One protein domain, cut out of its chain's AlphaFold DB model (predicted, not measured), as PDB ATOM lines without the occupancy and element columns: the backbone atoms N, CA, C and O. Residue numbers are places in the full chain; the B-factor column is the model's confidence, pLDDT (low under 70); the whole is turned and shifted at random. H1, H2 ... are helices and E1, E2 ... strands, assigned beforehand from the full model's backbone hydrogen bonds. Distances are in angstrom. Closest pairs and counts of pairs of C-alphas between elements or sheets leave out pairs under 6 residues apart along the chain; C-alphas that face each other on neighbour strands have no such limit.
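AT A GLANCE: This is residues 523 to 554 and 655 to 738 of the 884 residues of an uncharacterized protein of Prevotella copri (UniProt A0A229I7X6). A long, twisted sheet of five strands has two helices, H1 and H2, over one face, and the narrow hairpin E5-E6 prolongs it at one end. The printed part has 116 residues with two named helices and seven named strands, in the order E1 H1 H2 E2 E3 E4 E5 E6 E7, of mixed class. The large sheet's order is E1 - E7 - E4 - E3 - E2, all antiparallel. The whole is only just compact, close to loose, with a radius of gyration of the C-alphas of 15.7 A, and spans 58 by 29 by 20 A.

HOW THE PARTS SIT: Start at edge strand E1, residues 523 to 530; its N 527 is 3.0 A from O 729 of E7, residues 726 to 735. In E7, O 730 is 2.8 A from N 707 of E4, residues 700 to 712. E4 and E3, residues 687 to 695, form a hairpin, with N 691 and O 704 2.8 A apart. E3 and E2, residues 679 to 682, form another, with N 681 and O 688 2.8 A apart; E2 E3 E4 are a meander, each strand the antiparallel neighbour of the one before. H1, residues 543 to 549, and H2, residues 659 to 670, are on the same face, making two layers; they only just touch, with 3 pairs of C-alphas within 8 A, the closest Met 549 and Ile 659 at 6.0 A, and H2 does so with residues 659 to 660 alone. H2's height over the sheet is 8.0 A. In both helices every O i to N i+4 pair is within hydrogen-bond range. E4 runs on into E5, residues 715 to 717, at 22 degrees; N 717 is 2.9 A from O 720 of E6, residues 720 to 723.

IN THESE COORDINATES: Find C-alpha 523 at (-59.352, 42.601, -23.870), where E1 begins; E7 ends at C-alpha 735, (-60.693, 44.880, -33.252). E4 measures 37.2 A, E7 30.0 A and H2 16.2 A.

THE WHOLE: Residues 555 to 654 are not printed; C-alphas 554 and 655 are 13.3 A apart across this cut. The link E1 to H1 is long. Mean pLDDT of the printed part is 72.2, with 40 residues under 70, among them 664 to 673 and 693 to 702.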
ATOM      1  N   GLY A 523     -59.805  43.113 -25.156       55.06
ATOM      2  CA  GLY A 523     -59.352  42.601 -23.870       55.06
ATOM      3  C   GLY A 523     -57.847  42.410 -23.812       55.06
ATOM      4  O   GLY A 523     -57.217  42.082 -24.817       55.06
ATOM      5  N   GLU A 524     -57.291  42.587 -22.621       67.62
ATOM      6  CA  GLU A 524     -55.878  42.365 -22.333       67.62
ATOM      7  C   GLU A 524     -55.700  41.691 -20.970       67.62
ATOM      8  O   GLU A 524     -56.484  41.867 -20.027       67.62
ATOM      9  N   GLY A 525     -54.651  40.891 -20.855       67.19
ATOM     10  CA  GLY A 525     -54.371  40.158 -19.633       67.19
ATOM     11  C   GLY A 525     -53.028  39.462 -19.679       67.19
ATOM     12  O   GLY A 525     -52.303  39.510 -20.671       67.19
ATOM     13  N   SER A 526     -52.704  38.804 -18.575       76.12
ATOM     14  CA  SER A 526     -51.447  38.084 -18.432       76.12
ATOM     15  C   SER A 526     -51.668  36.816 -17.631       76.12
ATOM     16  O   SER A 526     -52.366  36.839 -16.616       76.12
ATOM     17  N   PHE A 527     -51.039  35.724 -18.046       79.44
ATOM     18  CA  PHE A 527     -51.025  34.485 -17.275       79.44
ATOM     19  C   PHE A 527     -49.629  33.873 -17.271       79.44
ATOM     20  O   PHE A 527     -48.854  34.030 -18.214       79.44
ATOM     21  N   ASN A 528     -49.315  33.163 -16.196       85.31
ATOM     22  CA  ASN A 528     -48.019  32.550 -15.972       85.31
ATOM     23  C   ASN A 528     -48.171  31.104 -15.498       85.31
ATOM     24  O   ASN A 528     -49.192  30.710 -14.938       85.31
ATOM     25  N   TRP A 529     -47.155  30.293 -15.776       83.19
ATOM     26  CA  TRP A 529     -47.132  28.888 -15.385       83.19
ATOM     27  C   TRP A 529     -45.709  28.410 -15.131       83.19
ATOM     28  O   TRP A 529     -44.742  28.959 -15.671       83.19
ATOM     29  N   LYS A 530     -45.587  27.341 -14.344       82.44
ATOM     30  CA  LYS A 530     -44.329  26.608 -14.196       82.44
ATOM     31  C   LYS A 530     -44.126  25.661 -15.365       82.44
ATOM     32  O   LYS A 530     -44.970  24.825 -15.682       82.44
ATOM     33  N   GLU A 531     -42.994  25.813 -16.027       78.00
ATOM     34  CA  GLU A 531     -42.613  24.966 -17.143       78.00
ATOM     35  C   GLU A 531     -42.192  23.572 -16.643       78.00
ATOM     36  O   GLU A 531     -41.456  23.449 -15.664       78.00
ATOM     37  N   ASN A 532     -42.705  22.521 -17.295       67.00
ATOM     38  CA  ASN A 532     -42.549  21.128 -16.848       67.00
ATOM     39  C   ASN A 532     -41.491  20.329 -17.626       67.00
ATOM     40  O   ASN A 532     -41.168  19.220 -17.228       67.00
ATOM     41  N   GLY A 533     -40.923  20.875 -18.698       70.81
ATOM     42  CA  GLY A 533     -39.760  20.321 -19.391       70.81
ATOM     43  C   GLY A 533     -38.459  20.958 -18.896       70.81
ATOM     44  O   GLY A 533     -38.284  21.153 -17.698       70.81
ATOM     45  N   ALA A 534     -37.544  21.274 -19.815       73.00
ATOM     46  CA  ALA A 534     -36.202  21.777 -19.518       73.00
ATOM     47  C   ALA A 534     -35.954  23.188 -20.087       73.00
ATOM     48  O   ALA A 534     -35.024  23.387 -20.873       73.00
ATOM     49  N   GLN A 535     -36.791  24.173 -19.760       80.38
ATOM     50  CA  GLN A 535     -36.542  25.563 -20.154       80.38
ATOM     51  C   GLN A 535     -35.232  26.078 -19.534       80.38
ATOM     52  O   GLN A 535     -35.011  25.951 -18.331       80.38
ATOM     53  N   GLY A 536     -34.365  26.660 -20.368       76.25
ATOM     54  CA  GLY A 536     -33.087  27.236 -19.948       76.25
ATOM     55  C   GLY A 536     -33.207  28.635 -19.328       76.25
ATOM     56  O   GLY A 536     -34.284  29.108 -18.973       76.25
ATOM     57  N   ASN A 537     -32.073  29.335 -19.231       82.38
ATOM     58  CA  ASN A 537     -31.989  30.692 -18.665       82.38
ATOM     59  C   ASN A 537     -32.457  31.813 -19.613       82.38
ATOM     60  O   ASN A 537     -32.439  32.982 -19.220       82.38
ATOM     61  N   GLN A 538     -32.838  31.460 -20.839       83.19
ATOM     62  CA  GLN A 538     -33.327  32.339 -21.899       83.19
ATOM     63  C   GLN A 538     -34.417  31.612 -22.694       83.19
ATOM     64  O   GLN A 538     -34.538  30.391 -22.572       83.19
ATOM     65  N   LEU A 539     -35.209  32.345 -23.478       82.88
ATOM     66  CA  LEU A 539     -36.173  31.745 -24.402       82.88
ATOM     67  C   LEU A 539     -35.421  31.101 -25.579       82.88
ATOM     68  O   LEU A 539     -34.434  31.649 -26.061       82.88
ATOM     69  N   GLU A 540     -35.873  29.932 -26.031       82.19
ATOM     70  CA  GLU A 540     -35.203  29.149 -27.075       82.19
ATOM     71  C   GLU A 540     -36.201  28.684 -28.135       82.19
ATOM     72  O   GLU A 540     -37.263  28.139 -27.825       82.19
ATOM     73  N   TRP A 541     -35.838  28.846 -29.407       71.69
ATOM     74  CA  TRP A 541     -36.642  28.382 -30.535       71.69
ATOM     75  C   TRP A 541     -36.279  26.941 -30.936       71.69
ATOM     76  O   TRP A 541     -35.089  26.655 -31.083       71.69
ATOM     77  N   PRO A 542     -37.245  26.023 -31.172       72.88
ATOM     78  CA  PRO A 542     -38.708  26.148 -31.037       72.88
ATOM     79  C   PRO A 542     -39.244  25.774 -29.639       72.88
ATOM     80  O   PRO A 542     -40.440  25.881 -29.376       72.88
ATOM     81  N   LYS A 543     -38.365  25.342 -28.733       82.06
ATOM     82  CA  LYS A 543     -38.705  24.715 -27.451       82.06
ATOM     83  C   LYS A 543     -39.655  25.549 -26.579       82.06
ATOM     84  O   LYS A 543     -40.645  25.031 -26.071       82.06
ATOM     85  N   SER A 544     -39.395  26.849 -26.437       81.25
ATOM     86  CA  SER A 544     -40.227  27.756 -25.635       81.25
ATOM     87  C   SER A 544     -41.620  27.976 -26.235       81.25
ATOM     88  O   SER A 544     -42.589  28.111 -25.489       81.25
ATOM     89  N   LYS A 545     -41.747  27.945 -27.570       83.75
ATOM     90  CA  LYS A 545     -43.047  27.982 -28.259       83.75
ATOM     91  C   LYS A 545     -43.850  26.719 -27.957       83.75
ATOM     92  O   LYS A 545     -45.042  26.817 -27.674       83.75
ATOM     93  N   ASP A 546     -43.211  25.553 -27.985       83.25
ATOM     94  CA  ASP A 546     -43.901  24.289 -27.720       83.25
ATOM     95  C   ASP A 546     -44.477  24.266 -26.297       83.25
ATOM     96  O   ASP A 546     -45.611  23.835 -26.102       83.25
ATOM     97  N   PHE A 547     -43.773  24.835 -25.311       82.25
ATOM     98  CA  PHE A 547     -44.309  24.994 -23.953       82.25
ATOM     99  C   PHE A 547     -45.487  25.970 -23.857       82.25
ATOM    100  O   PHE A 547     -46.358  25.781 -23.006       82.25
ATOM    101  N   ALA A 548     -45.530  26.995 -24.711       84.06
ATOM    102  CA  ALA A 548     -46.633  27.951 -24.771       84.06
ATOM    103  C   ALA A 548     -47.864  27.413 -25.530       84.06
ATOM    104  O   ALA A 548     -48.969  27.924 -25.335       84.06
ATOM    105  N   MET A 549     -47.684  26.382 -26.368       82.81
ATOM    106  CA  MET A 549     -48.721  25.808 -27.238       82.81
ATOM    107  C   MET A 549     -49.194  24.404 -26.819       82.81
ATOM    108  O   MET A 549     -50.280  23.992 -27.217       82.81
ATOM    109  N   SER A 550     -48.417  23.658 -26.027       71.00
ATOM    110  CA  SER A 550     -48.747  22.291 -25.600       71.00
ATOM    111  C   SER A 550     -49.455  22.252 -24.242       71.00
ATOM    112  O   SER A 550     -49.017  22.875 -23.275       71.00
ATOM    113  N   HIS A 551     -50.526  21.458 -24.154       57.69
ATOM    114  CA  HIS A 551     -51.275  21.196 -22.917       57.69
ATOM    115  C   HIS A 551     -50.674  20.090 -22.043       57.69
ATOM    116  O   HIS A 551     -51.140  19.882 -20.923       57.69
ATOM    117  N   SER A 552     -49.670  19.364 -22.536       49.66
ATOM    118  CA  SER A 552     -49.218  18.139 -21.883       49.66
ATOM    119  C   SER A 552     -47.982  18.394 -21.019       49.66
ATOM    120  O   SER A 552     -46.923  18.716 -21.563       49.66
ATOM    121  N   PRO A 553     -48.066  18.220 -19.688       50.69
ATOM    122  CA  PRO A 553     -46.879  18.167 -18.853       50.69
ATOM    123  C   PRO A 553     -46.091  16.904 -19.216       50.69
ATOM    124  O   PRO A 553     -46.549  15.786 -18.987       50.69
ATOM    125  N   VAL A 554     -44.897  17.066 -19.786       49.47
ATOM    126  CA  VAL A 554     -43.892  16.004 -19.708       49.47
ATOM    127  C   VAL A 554     -43.417  16.035 -18.262       49.47
ATOM    128  O   VAL A 554     -42.777  16.995 -17.861       49.47
ATOM    129  N   GLY A 655     -51.030  24.965 -13.435       66.62
ATOM    130  CA  GLY A 655     -52.223  24.878 -14.276       66.62
ATOM    131  C   GLY A 655     -51.929  24.607 -15.767       66.62
ATOM    132  O   GLY A 655     -50.901  25.045 -16.296       66.62
ATOM    133  N   PRO A 656     -52.855  23.954 -16.502       70.69
ATOM    134  CA  PRO A 656     -52.714  23.653 -17.934       70.69
ATOM    135  C   PRO A 656     -53.052  24.840 -18.859       70.69
ATOM    136  O   PRO A 656     -53.125  24.670 -20.078       70.69
ATOM    137  N   TYR A 657     -53.304  26.030 -18.299       73.19
ATOM    138  CA  TYR A 657     -53.749  27.203 -19.047       73.19
ATOM    139  C   TYR A 657     -52.615  27.761 -19.918       73.19
ATOM    140  O   TYR A 657     -51.567  28.171 -19.416       73.19
ATOM    141  N   ARG A 658     -52.805  27.715 -21.238       86.06
ATOM    142  CA  ARG A 658     -51.831  28.106 -22.271       86.06
ATOM    143  C   ARG A 658     -52.496  28.969 -23.344       86.06
ATOM    144  O   ARG A 658     -53.711  29.161 -23.300       86.06
ATOM    145  N   ILE A 659     -51.725  29.436 -24.334       85.69
ATOM    146  CA  ILE A 659     -52.230  30.279 -25.435       85.69
ATOM    147  C   ILE A 659     -53.480  29.668 -26.106       85.69
ATOM    148  O   ILE A 659     -54.475  30.383 -26.240       85.69
ATOM    149  N   PRO A 660     -53.540  28.355 -26.428       84.38
ATOM    150  CA  PRO A 660     -54.757  27.763 -26.989       84.38
ATOM    151  C   PRO A 660     -55.969  27.792 -26.042       84.38
ATOM    152  O   PRO A 660     -57.074  28.094 -26.489       84.38
ATOM    153  N   SER A 661     -55.784  27.552 -24.735       75.19
ATOM    154  CA  SER A 661     -56.871  27.671 -23.742       75.19
ATOM    155  C   SER A 661     -57.392  29.103 -23.640       75.19
ATOM    156  O   SER A 661     -58.601  29.315 -23.528       75.19
ATOM    157  N   ASN A 662     -56.490  30.086 -23.690       79.56
ATOM    158  CA  ASN A 662     -56.845  31.497 -23.664       79.56
ATOM    159  C   ASN A 662     -57.628  31.903 -24.921       79.56
ATOM    160  O   ASN A 662     -58.718  32.460 -24.799       79.56
ATOM    161  N   MET A 663     -57.156  31.524 -26.112       78.44
ATOM    162  CA  MET A 663     -57.877  31.763 -27.368       78.44
ATOM    163  C   MET A 663     -59.245  31.076 -27.408       78.44
ATOM    164  O   MET A 663     -60.204  31.679 -27.879       78.44
ATOM    165  N   ALA A 664     -59.368  29.843 -26.905       69.12
ATOM    166  CA  ALA A 664     -60.655  29.148 -26.821       69.12
ATOM    167  C   ALA A 664     -61.632  29.874 -25.879       69.12
ATOM    168  O   ALA A 664     -62.811  30.022 -26.198       69.12
ATOM    169  N   SER A 665     -61.125  30.393 -24.756       59.06
ATOM    170  CA  SER A 665     -61.913  31.192 -23.809       59.06
ATOM    171  C   SER A 665     -62.399  32.499 -24.450       59.06
ATOM    172  O   SER A 665     -63.579  32.829 -24.350       59.06
ATOM    173  N   LEU A 666     -61.521  33.213 -25.166       59.59
ATOM    174  CA  LEU A 666     -61.855  34.449 -25.885       59.59
ATOM    175  C   LEU A 666     -62.835  34.203 -27.040       59.59
ATOM    176  O   LEU A 666     -63.778  34.970 -27.219       59.59
ATOM    177  N   ALA A 667     -62.650  33.116 -27.792       54.88
ATOM    178  CA  ALA A 667     -63.543  32.739 -28.881       54.88
ATOM    179  C   ALA A 667     -64.945  32.395 -28.381       54.88
ATOM    180  O   ALA A 667     -65.920  32.839 -28.976       54.88
ATOM    181  N   SER A 668     -65.056  31.681 -27.258       48.50
ATOM    182  CA  SER A 668     -66.350  31.423 -26.625       48.50
ATOM    183  C   SER A 668     -66.987  32.690 -26.051       48.50
ATOM    184  O   SER A 668     -68.208  32.793 -26.038       48.50
ATOM    185  N   MET A 669     -66.185  33.634 -25.551       49.62
ATOM    186  CA  MET A 669     -66.680  34.849 -24.901       49.62
ATOM    187  C   MET A 669     -67.184  35.898 -25.900       49.62
ATOM    188  O   MET A 669     -68.206  36.533 -25.655       49.62
ATOM    189  N   TYR A 670     -66.471  36.076 -27.012       48.34
ATOM    190  CA  TYR A 670     -66.752  37.090 -28.034       48.34
ATOM    191  C   TYR A 670     -67.273  36.484 -29.351       48.34
ATOM    192  O   TYR A 670     -67.302  37.167 -30.375       48.34
ATOM    193  N   HIS A 671     -67.632  35.195 -29.349       52.00
ATOM    194  CA  HIS A 671     -68.051  34.419 -30.525       52.00
ATOM    195  C   HIS A 671     -67.086  34.538 -31.724       52.00
ATOM    196  O   HIS A 671     -67.511  34.608 -32.876       52.00
ATOM    197  N   ILE A 672     -65.776  34.583 -31.462       56.34
ATOM    198  CA  ILE A 672     -64.752  34.800 -32.498       56.34
ATOM    199  C   ILE A 672     -64.589  33.542 -33.349       56.34
ATOM    200  O   ILE A 672     -64.386  32.443 -32.834       56.34
ATOM    201  N   GLN A 673     -64.599  33.728 -34.663       67.62
ATOM    202  CA  GLN A 673     -64.217  32.727 -35.650       67.62
ATOM    203  C   GLN A 673     -62.783  33.008 -36.104       67.62
ATOM    204  O   GLN A 673     -62.533  34.018 -36.759       67.62
ATOM    205  N   TRP A 674     -61.829  32.153 -35.734       75.44
ATOM    206  CA  TRP A 674     -60.435  32.300 -36.169       75.44
ATOM    207  C   TRP A 674     -60.311  32.030 -37.672       75.44
ATOM    208  O   TRP A 674     -60.845  31.040 -38.167       75.44
ATOM    209  N   LEU A 675     -59.630  32.925 -38.388       67.75
ATOM    210  CA  LEU A 675     -59.517  32.899 -39.851       67.75
ATOM    211  C   LEU A 675     -58.219  32.242 -40.334       67.75
ATOM    212  O   LEU A 675     -58.138  31.812 -41.482       67.75
ATOM    213  N   ASP A 676     -57.218  32.158 -39.460       74.25
ATOM    214  CA  ASP A 676     -55.923  31.543 -39.726       74.25
ATOM    215  C   ASP A 676     -55.450  30.681 -38.540       74.25
ATOM    216  O   ASP A 676     -56.098  30.610 -37.492       74.25
ATOM    217  N   GLU A 677     -54.325  29.985 -38.716       72.81
ATOM    218  CA  GLU A 677     -53.662  29.185 -37.668       72.81
ATOM    219  C   GLU A 677     -52.755  30.031 -36.750       72.81
ATOM    220  O   GLU A 677     -52.245  29.535 -35.743       72.81
ATOM    221  N   GLY A 678     -52.589  31.318 -37.070       73.94
ATOM    222  CA  GLY A 678     -51.665  32.245 -36.428       73.94
ATOM    223  C   GLY A 678     -50.198  32.042 -36.814       73.94
ATOM    224  O   GLY A 678     -49.778  30.991 -37.303       73.94
ATOM    225  N   GLU A 679     -49.392  33.068 -36.577       78.44
ATOM    226  CA  GLU A 679     -47.971  33.111 -36.896       78.44
ATOM    227  C   GLU A 679     -47.137  33.607 -35.714       78.44
ATOM    228  O   GLU A 679     -47.608  34.335 -34.842       78.44
ATOM    229  N   TRP A 680     -45.879  33.173 -35.665       80.62
ATOM    230  CA  TRP A 680     -44.918  33.654 -34.677       80.62
ATOM    231  C   TRP A 680     -44.011  34.691 -35.325       80.62
ATOM    232  O   TRP A 680     -43.332  34.391 -36.307       80.62
ATOM    233  N   VAL A 681     -43.971  35.879 -34.737       73.62
ATOM    234  CA  VAL A 681     -43.088  36.978 -35.113       73.62
ATOM    235  C   VAL A 681     -41.921  37.008 -34.128       73.62
ATOM    236  O   VAL A 681     -42.109  36.990 -32.907       73.62
ATOM    237  N   GLN A 682     -40.699  37.005 -34.661       63.19
ATOM    238  CA  GLN A 682     -39.474  37.024 -33.866       63.19
ATOM    239  C   GLN A 682     -38.999  38.469 -33.668       63.19
ATOM    240  O   GLN A 682     -38.577  39.112 -34.627       63.19
ATOM    241  N   GLY A 683     -39.051  38.960 -32.426       53.28
ATOM    242  CA  GLY A 683     -38.329  40.157 -31.989       53.28
ATOM    243  C   GLY A 683     -36.916  39.812 -31.503       53.28
ATOM    244  O   GLY A 683     -36.551  38.639 -31.414       53.28
ATOM    245  N   SER A 684     -36.103  40.823 -31.178       46.59
ATOM    246  CA  SER A 684     -34.720  40.628 -30.714       46.59
ATOM    247  C   SER A 684     -34.614  39.863 -29.386       46.59
ATOM    248  O   SER A 684     -33.646  39.131 -29.216       46.59
ATOM    249  N   ASP A 685     -35.622  39.964 -28.504       56.06
ATOM    250  CA  ASP A 685     -35.640  39.329 -27.167       56.06
ATOM    251  C   ASP A 685     -37.016  38.759 -26.745       56.06
ATOM    252  O   ASP A 685     -37.167  38.233 -25.641       56.06
ATOM    253  N   GLU A 686     -38.031  38.842 -27.610       70.00
ATOM    254  CA  GLU A 686     -39.409  38.426 -27.313       70.00
ATOM    255  C   GLU A 686     -40.014  37.643 -28.487       70.00
ATOM    256  O   GLU A 686     -39.806  37.976 -29.659       70.00
ATOM    257  N   TYR A 687     -40.782  36.597 -28.171       80.75
ATOM    258  CA  TYR A 687     -41.553  35.840 -29.159       80.75
ATOM    259  C   TYR A 687     -43.017  36.262 -29.087       80.75
ATOM    260  O   TYR A 687     -43.659  36.085 -28.048       80.75
ATOM    261  N   VAL A 688     -43.548  36.784 -30.192       83.38
ATOM    262  CA  VAL A 688     -44.936  37.247 -30.279       83.38
ATOM    263  C   VAL A 688     -45.722  36.308 -31.181       83.38
ATOM    264  O   VAL A 688     -45.335  36.062 -32.318       83.38
ATOM    265  N   PHE A 689     -46.830  35.777 -30.682       84.56
ATOM    266  CA  PHE A 689     -47.793  35.020 -31.469       84.56
ATOM    267  C   PHE A 689     -48.936  35.936 -31.899       84.56
ATOM    268  O   PHE A 689     -49.551  36.581 -31.052       84.56
ATOM    269  N   VAL A 690     -49.223  35.985 -33.197       81.69
ATOM    270  CA  VAL A 690     -50.287  36.800 -33.792       81.69
ATOM    271  C   VAL A 690     -51.288  35.881 -34.481       81.69
ATOM    272  O   VAL A 690     -50.888  34.978 -35.209       81.69
ATOM    273  N   ARG A 691     -52.588  36.088 -34.267       79.81
ATOM    274  CA  ARG A 691     -53.653  35.315 -34.922       79.81
ATOM    275  C   ARG A 691     -54.833  36.205 -35.282       79.81
ATOM    276  O   ARG A 691     -55.253  37.014 -34.456       79.81
ATOM    277  N   HIS A 692     -55.411  36.021 -36.464       77.62
ATOM    278  CA  HIS A 692     -56.548  36.824 -36.913       77.62
ATOM    279  C   HIS A 692     -57.863  36.049 -36.807       77.62
ATOM    280  O   HIS A 692     -57.947  34.842 -37.047       77.62
ATOM    281  N   GLY A 693     -58.922  36.764 -36.445       65.31
ATOM    282  CA  GLY A 693     -60.270  36.235 -36.320       65.31
ATOM    283  C   GLY A 693     -61.323  37.238 -36.770       65.31
ATOM    284  O   GLY A 693     -61.033  38.380 -37.112       65.31
ATOM    285  N   TYR A 694     -62.576  36.809 -36.751       59.09
ATOM    286  CA  TYR A 694     -63.734  37.641 -37.036       59.09
ATOM    287  C   TYR A 694     -64.766  37.479 -35.927       59.09
ATOM    288  O   TYR A 694     -65.098  36.356 -35.555       59.09
ATOM    289  N   CYS A 695     -65.280  38.589 -35.399       50.53
ATOM    290  CA  CYS A 695     -66.380  38.594 -34.438       50.53
ATOM    291  C   CYS A 695     -67.698  38.861 -35.192       50.53
ATOM    292  O   CYS A 695     -67.911  39.991 -35.643       50.53
ATOM    293  N   PRO A 696     -68.600  37.869 -35.344       42.88
ATOM    294  CA  PRO A 696     -69.862  38.038 -36.067       42.88
ATOM    295  C   PRO A 696     -70.823  39.017 -35.390       42.88
ATOM    296  O   PRO A 696     -71.524  39.753 -36.086       42.88
ATOM    297  N   ASP A 697     -70.820  39.062 -34.056       42.91
ATOM    298  CA  ASP A 697     -71.707  39.921 -33.263       42.91
ATOM    299  C   ASP A 697     -71.361  41.404 -33.436       42.91
ATOM    300  O   ASP A 697     -72.244  42.236 -33.647       42.91
ATOM    301  N   ALA A 698     -70.064  41.728 -33.419       41.88
ATOM    302  CA  ALA A 698     -69.552  43.080 -33.642       41.88
ATOM    303  C   ALA A 698     -69.280  43.392 -35.128       41.88
ATOM    304  O   ALA A 698     -68.980  44.532 -35.477       41.88
ATOM    305  N   LYS A 699     -69.403  42.393 -36.014       47.22
ATOM    306  CA  LYS A 699     -69.129  42.471 -37.461       47.22
ATOM    307  C   LYS A 699     -67.773  43.106 -37.791       47.22
ATOM    308  O   LYS A 699     -67.677  43.935 -38.696       47.22
ATOM    309  N   THR A 700     -66.741  42.727 -37.046       48.12
ATOM    310  CA  THR A 700     -65.406  43.333 -37.116       48.12
ATOM    311  C   THR A 700     -64.320  42.262 -37.155       48.12
ATOM    312  O   THR A 700     -64.492  41.171 -36.595       48.12
ATOM    313  N   ALA A 701     -63.212  42.559 -37.835       57.59
ATOM    314  CA  ALA A 701     -62.029  41.710 -37.785       57.59
ATOM    315  C   ALA A 701     -61.335  41.928 -36.440       57.59
ATOM    316  O   ALA A 701     -61.364  43.028 -35.890       57.59
ATOM    317  N   VAL A 702     -60.737  40.880 -35.890       65.50
ATOM    318  CA  VAL A 702     -60.034  40.937 -34.612       65.50
ATOM    319  C   VAL A 702     -58.641  40.345 -34.743       65.50
ATOM    320  O   VAL A 702     -58.442  39.363 -35.456       65.50
ATOM    321  N   THR A 703     -57.687  40.925 -34.027       76.06
ATOM    322  CA  THR A 703     -56.298  40.475 -33.987       76.06
ATOM    323  C   THR A 703     -55.947  40.097 -32.559       76.06
ATOM    324  O   THR A 703     -56.036  40.906 -31.637       76.06
ATOM    325  N   TYR A 704     -55.559  38.845 -32.363       82.50
ATOM    326  CA  TYR A 704     -55.020  38.340 -31.111       82.50
ATOM    327  C   TYR A 704     -53.497  38.391 -31.156       82.50
ATOM    328  O   TYR A 704     -52.886  37.923 -32.111       82.50
ATOM    329  N   THR A 705     -52.895  38.944 -30.114       83.62
ATOM    330  CA  THR A 705     -51.446  39.024 -29.914       83.62
ATOM    331  C   THR A 705     -51.099  38.431 -28.557       83.62
ATOM    332  O   THR A 705     -51.754  38.748 -27.571       83.62
ATOM    333  N   ALA A 706     -50.081  37.578 -28.485       85.38
ATOM    334  CA  ALA A 706     -49.597  36.973 -27.248       85.38
ATOM    335  C   ALA A 706     -48.067  37.011 -27.200       85.38
ATOM    336  O   ALA A 706     -47.397  36.384 -28.014       85.38
ATOM    337  N   THR A 707     -47.517  37.735 -26.232       88.12
ATOM    338  CA  THR A 707     -46.072  37.930 -26.064       88.12
ATOM    339  C   THR A 707     -45.548  36.994 -24.985       88.12
ATOM    340  O   THR A 707     -45.947  37.106 -23.826       88.12
ATOM    341  N   LEU A 708     -44.656  36.072 -25.353       87.81
ATOM    342  CA  LEU A 708     -44.050  35.099 -24.445       87.81
ATOM    343  C   LEU A 708     -42.797  35.674 -23.773       87.81
ATOM    344  O   LEU A 708     -41.874  36.126 -24.449       87.81
ATOM    345  N   LYS A 709     -42.740  35.577 -22.442       87.50
ATOM    346  CA  LYS A 709     -41.651  36.089 -21.600       87.50
ATOM    347  C   LYS A 709     -41.177  35.050 -20.584       87.50
ATOM    348  O   LYS A 709     -41.958  34.241 -20.078       87.50
ATOM    349  N   LEU A 710     -39.892  35.112 -20.228       86.50
ATOM    350  CA  LEU A 710     -39.306  34.331 -19.134       86.50
ATOM    351  C   LEU A 710     -39.348  35.148 -17.833       86.50
ATOM    352  O   LEU A 710     -38.472  35.971 -17.584       86.50
ATOM    353  N   SER A 711     -40.372  34.921 -17.008       84.44
ATOM    354  CA  SER A 711     -40.609  35.671 -15.763       84.44
ATOM    355  C   SER A 711     -39.665  35.246 -14.631       84.44
ATOM    356  O   SER A 711     -39.135  36.085 -13.902       84.44
ATOM    357  N   ARG A 712     -39.379  33.940 -14.512       85.50
ATOM    358  CA  ARG A 712     -38.407  33.403 -13.544       85.50
ATOM    359  C   ARG A 712     -37.535  32.335 -14.188       85.50
ATOM    360  O   ARG A 712     -38.046  31.403 -14.802       85.50
ATOM    361  N   LYS A 713     -36.220  32.445 -13.999       87.62
ATOM    362  CA  LYS A 713     -35.234  31.453 -14.456       87.62
ATOM    363  C   LYS A 713     -35.263  30.195 -13.574       87.62
ATOM    364  O   LYS A 713     -35.604  30.307 -12.392       87.62
ATOM    365  N   PRO A 714     -34.897  29.015 -14.103       86.56
ATOM    366  CA  PRO A 714     -34.728  27.823 -13.279       86.56
ATOM    367  C   PRO A 714     -33.542  27.997 -12.315       86.56
ATOM    368  O   PRO A 714     -32.569  28.687 -12.625       86.56
ATOM    369  N   LYS A 715     -33.598  27.350 -11.148       86.56
ATOM    370  CA  LYS A 715     -32.499  27.350 -10.162       86.56
ATOM    371  C   LYS A 715     -32.013  25.925  -9.941       86.56
ATOM    372  O   LYS A 715     -32.819  25.005  -9.796       86.56
ATOM    373  N   TYR A 716     -30.694  25.769  -9.890       85.62
ATOM    374  CA  TYR A 716     -30.017  24.493  -9.689       85.62
ATOM    375  C   TYR A 716     -29.140  24.558  -8.442       85.62
ATOM    376  O   TYR A 716     -28.422  25.538  -8.238       85.62
ATOM    377  N   VAL A 717     -29.166  23.501  -7.636       83.75
ATOM    378  CA  VAL A 717     -28.268  23.310  -6.493       83.75
ATOM    379  C   VAL A 717     -27.591  21.957  -6.661       83.75
ATOM    380  O   VAL A 717     -28.257  20.946  -6.853       83.75
ATOM    381  N   LEU A 718     -26.253  21.950  -6.654       81.25
ATOM    382  CA  LEU A 718     -25.432  20.739  -6.820       81.25
ATOM    383  C   LEU A 718     -25.800  19.895  -8.062       81.25
ATOM    384  O   LEU A 718     -25.714  18.673  -8.047       81.25
ATOM    385  N   GLY A 719     -26.201  20.561  -9.150       79.19
ATOM    386  CA  GLY A 719     -26.585  19.916 -10.412       79.19
ATOM    387  C   GLY A 719     -28.032  19.416 -10.465       79.19
ATOM    388  O   GLY A 719     -28.474  19.004 -11.532       79.19
ATOM    389  N   VAL A 720     -28.788  19.510  -9.368       81.19
ATOM    390  CA  VAL A 720     -30.212  19.153  -9.322       81.19
ATOM    391  C   VAL A 720     -31.067  20.407  -9.469       81.19
ATOM    392  O   VAL A 720     -30.792  21.439  -8.852       81.19
ATOM    393  N   ARG A 721     -32.106  20.335 -10.305       82.94
ATOM    394  CA  ARG A 721     -33.057  21.433 -10.504       82.94
ATOM    395  C   ARG A 721     -34.005  21.524  -9.310       82.94
ATOM    396  O   ARG A 721     -34.735  20.574  -9.048       82.94
ATOM    397  N   ILE A 722     -34.008  22.667  -8.625       81.75
ATOM    398  CA  ILE A 722     -34.852  22.901  -7.442       81.75
ATOM    399  C   ILE A 722     -36.034  23.835  -7.703       81.75
ATOM    400  O   ILE A 722     -37.084  23.663  -7.100       81.75
ATOM    401  N   HIS A 723     -35.893  24.780  -8.638       83.00
ATOM    402  CA  HIS A 723     -37.006  25.603  -9.107       83.00
ATOM    403  C   HIS A 723     -37.197  25.429 -10.604       83.00
ATOM    404  O   HIS A 723     -36.241  25.544 -11.382       83.00
ATOM    405  N   ARG A 724     -38.454  25.239 -10.999       79.75
ATOM    406  CA  ARG A 724     -38.872  25.306 -12.399       79.75
ATOM    407  C   ARG A 724     -38.871  26.750 -12.897       79.75
ATOM    408  O   ARG A 724     -39.100  27.694 -12.125       79.75
ATOM    409  N   ALA A 725     -38.609  26.905 -14.194       84.94
ATOM    410  CA  ALA A 725     -38.761  28.184 -14.871       84.94
ATOM    411  C   ALA A 725     -40.238  28.604 -14.850       84.94
ATOM    412  O   ALA A 725     -41.123  27.757 -14.979       84.94
ATOM    413  N   ILE A 726     -40.503  29.901 -14.698       86.19
ATOM    414  CA  ILE A 726     -41.851  30.458 -14.841       86.19
ATOM    415  C   ILE A 726     -41.901  31.217 -16.155       86.19
ATOM    416  O   ILE A 726     -41.190  32.211 -16.339       86.19
ATOM    417  N   LEU A 727     -42.755  30.742 -17.054       86.69
ATOM    418  CA  LEU A 727     -43.086  31.423 -18.296       86.69
ATOM    419  C   LEU A 727     -44.333  32.279 -18.076       86.69
ATOM    420  O   LEU A 727     -45.209  31.923 -17.289       86.69
ATOM    421  N   SER A 728     -44.387  33.421 -18.752       86.62
ATOM    422  CA  SER A 728     -45.508  34.355 -18.713       86.62
ATOM    423  C   SER A 728     -45.904  34.728 -20.129       86.62
ATOM    424  O   SER A 728     -45.041  34.866 -20.995       86.62
ATOM    425  N   VAL A 729     -47.197  34.905 -20.358       87.62
ATOM    426  CA  VAL A 729     -47.739  35.418 -21.611       87.62
ATOM    427  C   VAL A 729     -48.569  36.651 -21.312       87.62
ATOM    428  O   VAL A 729     -49.503  36.574 -20.516       87.62
ATOM    429  N   ASP A 730     -48.246  37.747 -21.991       82.75
ATOM    430  CA  ASP A 730     -49.073  38.953 -22.036       82.75
ATOM    431  C   ASP A 730     -49.879  38.921 -23.335       82.75
ATOM    432  O   ASP A 730     -49.292  38.905 -24.419       82.75
ATOM    433  N   PHE A 731     -51.209  38.874 -23.246       82.12
ATOM    434  CA  PHE A 731     -52.078  38.806 -24.417       82.12
ATOM    435  C   PHE A 731     -52.912  40.075 -24.598       82.12
ATOM    436  O   PHE A 731     -53.316  40.719 -23.628       82.12
ATOM    437  N   LYS A 732     -53.216  40.389 -25.858       79.69
ATOM    438  CA  LYS A 732     -54.077  41.490 -26.279       79.69
ATOM    439  C   LYS A 732     -54.971  41.033 -27.429       79.69
ATOM    440  O   LYS A 732     -54.513  40.405 -28.378       79.69
ATOM    441  N   LEU A 733     -56.253  41.354 -27.344       69.94
ATOM    442  CA  LEU A 733     -57.221  41.194 -28.422       69.94
ATOM    443  C   LEU A 733     -57.636  42.589 -28.887       69.94
ATOM    444  O   LEU A 733     -58.147  43.372 -28.085       69.94
ATOM    445  N   THR A 734     -57.416  42.909 -30.156       62.06
ATOM    446  CA  THR A 734     -57.832  44.173 -30.777       62.06
ATOM    447  C   THR A 734     -58.878  43.927 -31.859       62.06
ATOM    448  O   THR A 734     -58.939  42.839 -32.419       62.06
ATOM    449  N   SER A 735     -59.735  44.906 -32.139       54.84
ATOM    450  CA  SER A 735     -60.693  44.880 -33.252       54.84
ATOM    451  C   SER A 735     -60.326  45.919 -34.297       54.84
ATOM    452  O   SER A 735     -59.806  46.957 -33.925       54.84
ATOM    453  N   SER A 736     -60.667  45.719 -35.567       48.62
ATOM    454  CA  SER A 736     -60.447  46.707 -36.632       48.62
ATOM    455  C   SER A 736     -61.444  47.876 -36.626       48.62
ATOM    456  O   SER A 736     -61.386  48.741 -37.497       48.62
ATOM    457  N   SER A 737     -62.377  47.913 -35.671       41.72
ATOM    458  CA  SER A 737     -63.335  49.007 -35.481       41.72
ATOM    459  C   SER A 737     -62.873  49.943 -34.362       41.72
ATOM    460  O   SER A 737     -62.473  49.476 -33.294       41.72
ATOM    461  N   SER A 738     -62.949  51.256 -34.594       41.72
ATOM    462  CA  SER A 738     -62.686  52.281 -33.581       41.72
ATOM    463  C   SER A 738     -63.695  52.136 -32.434       41.72
ATOM    464  O   SER A 738     -64.901  52.294 -32.627       41.72
TER     465      SER A 738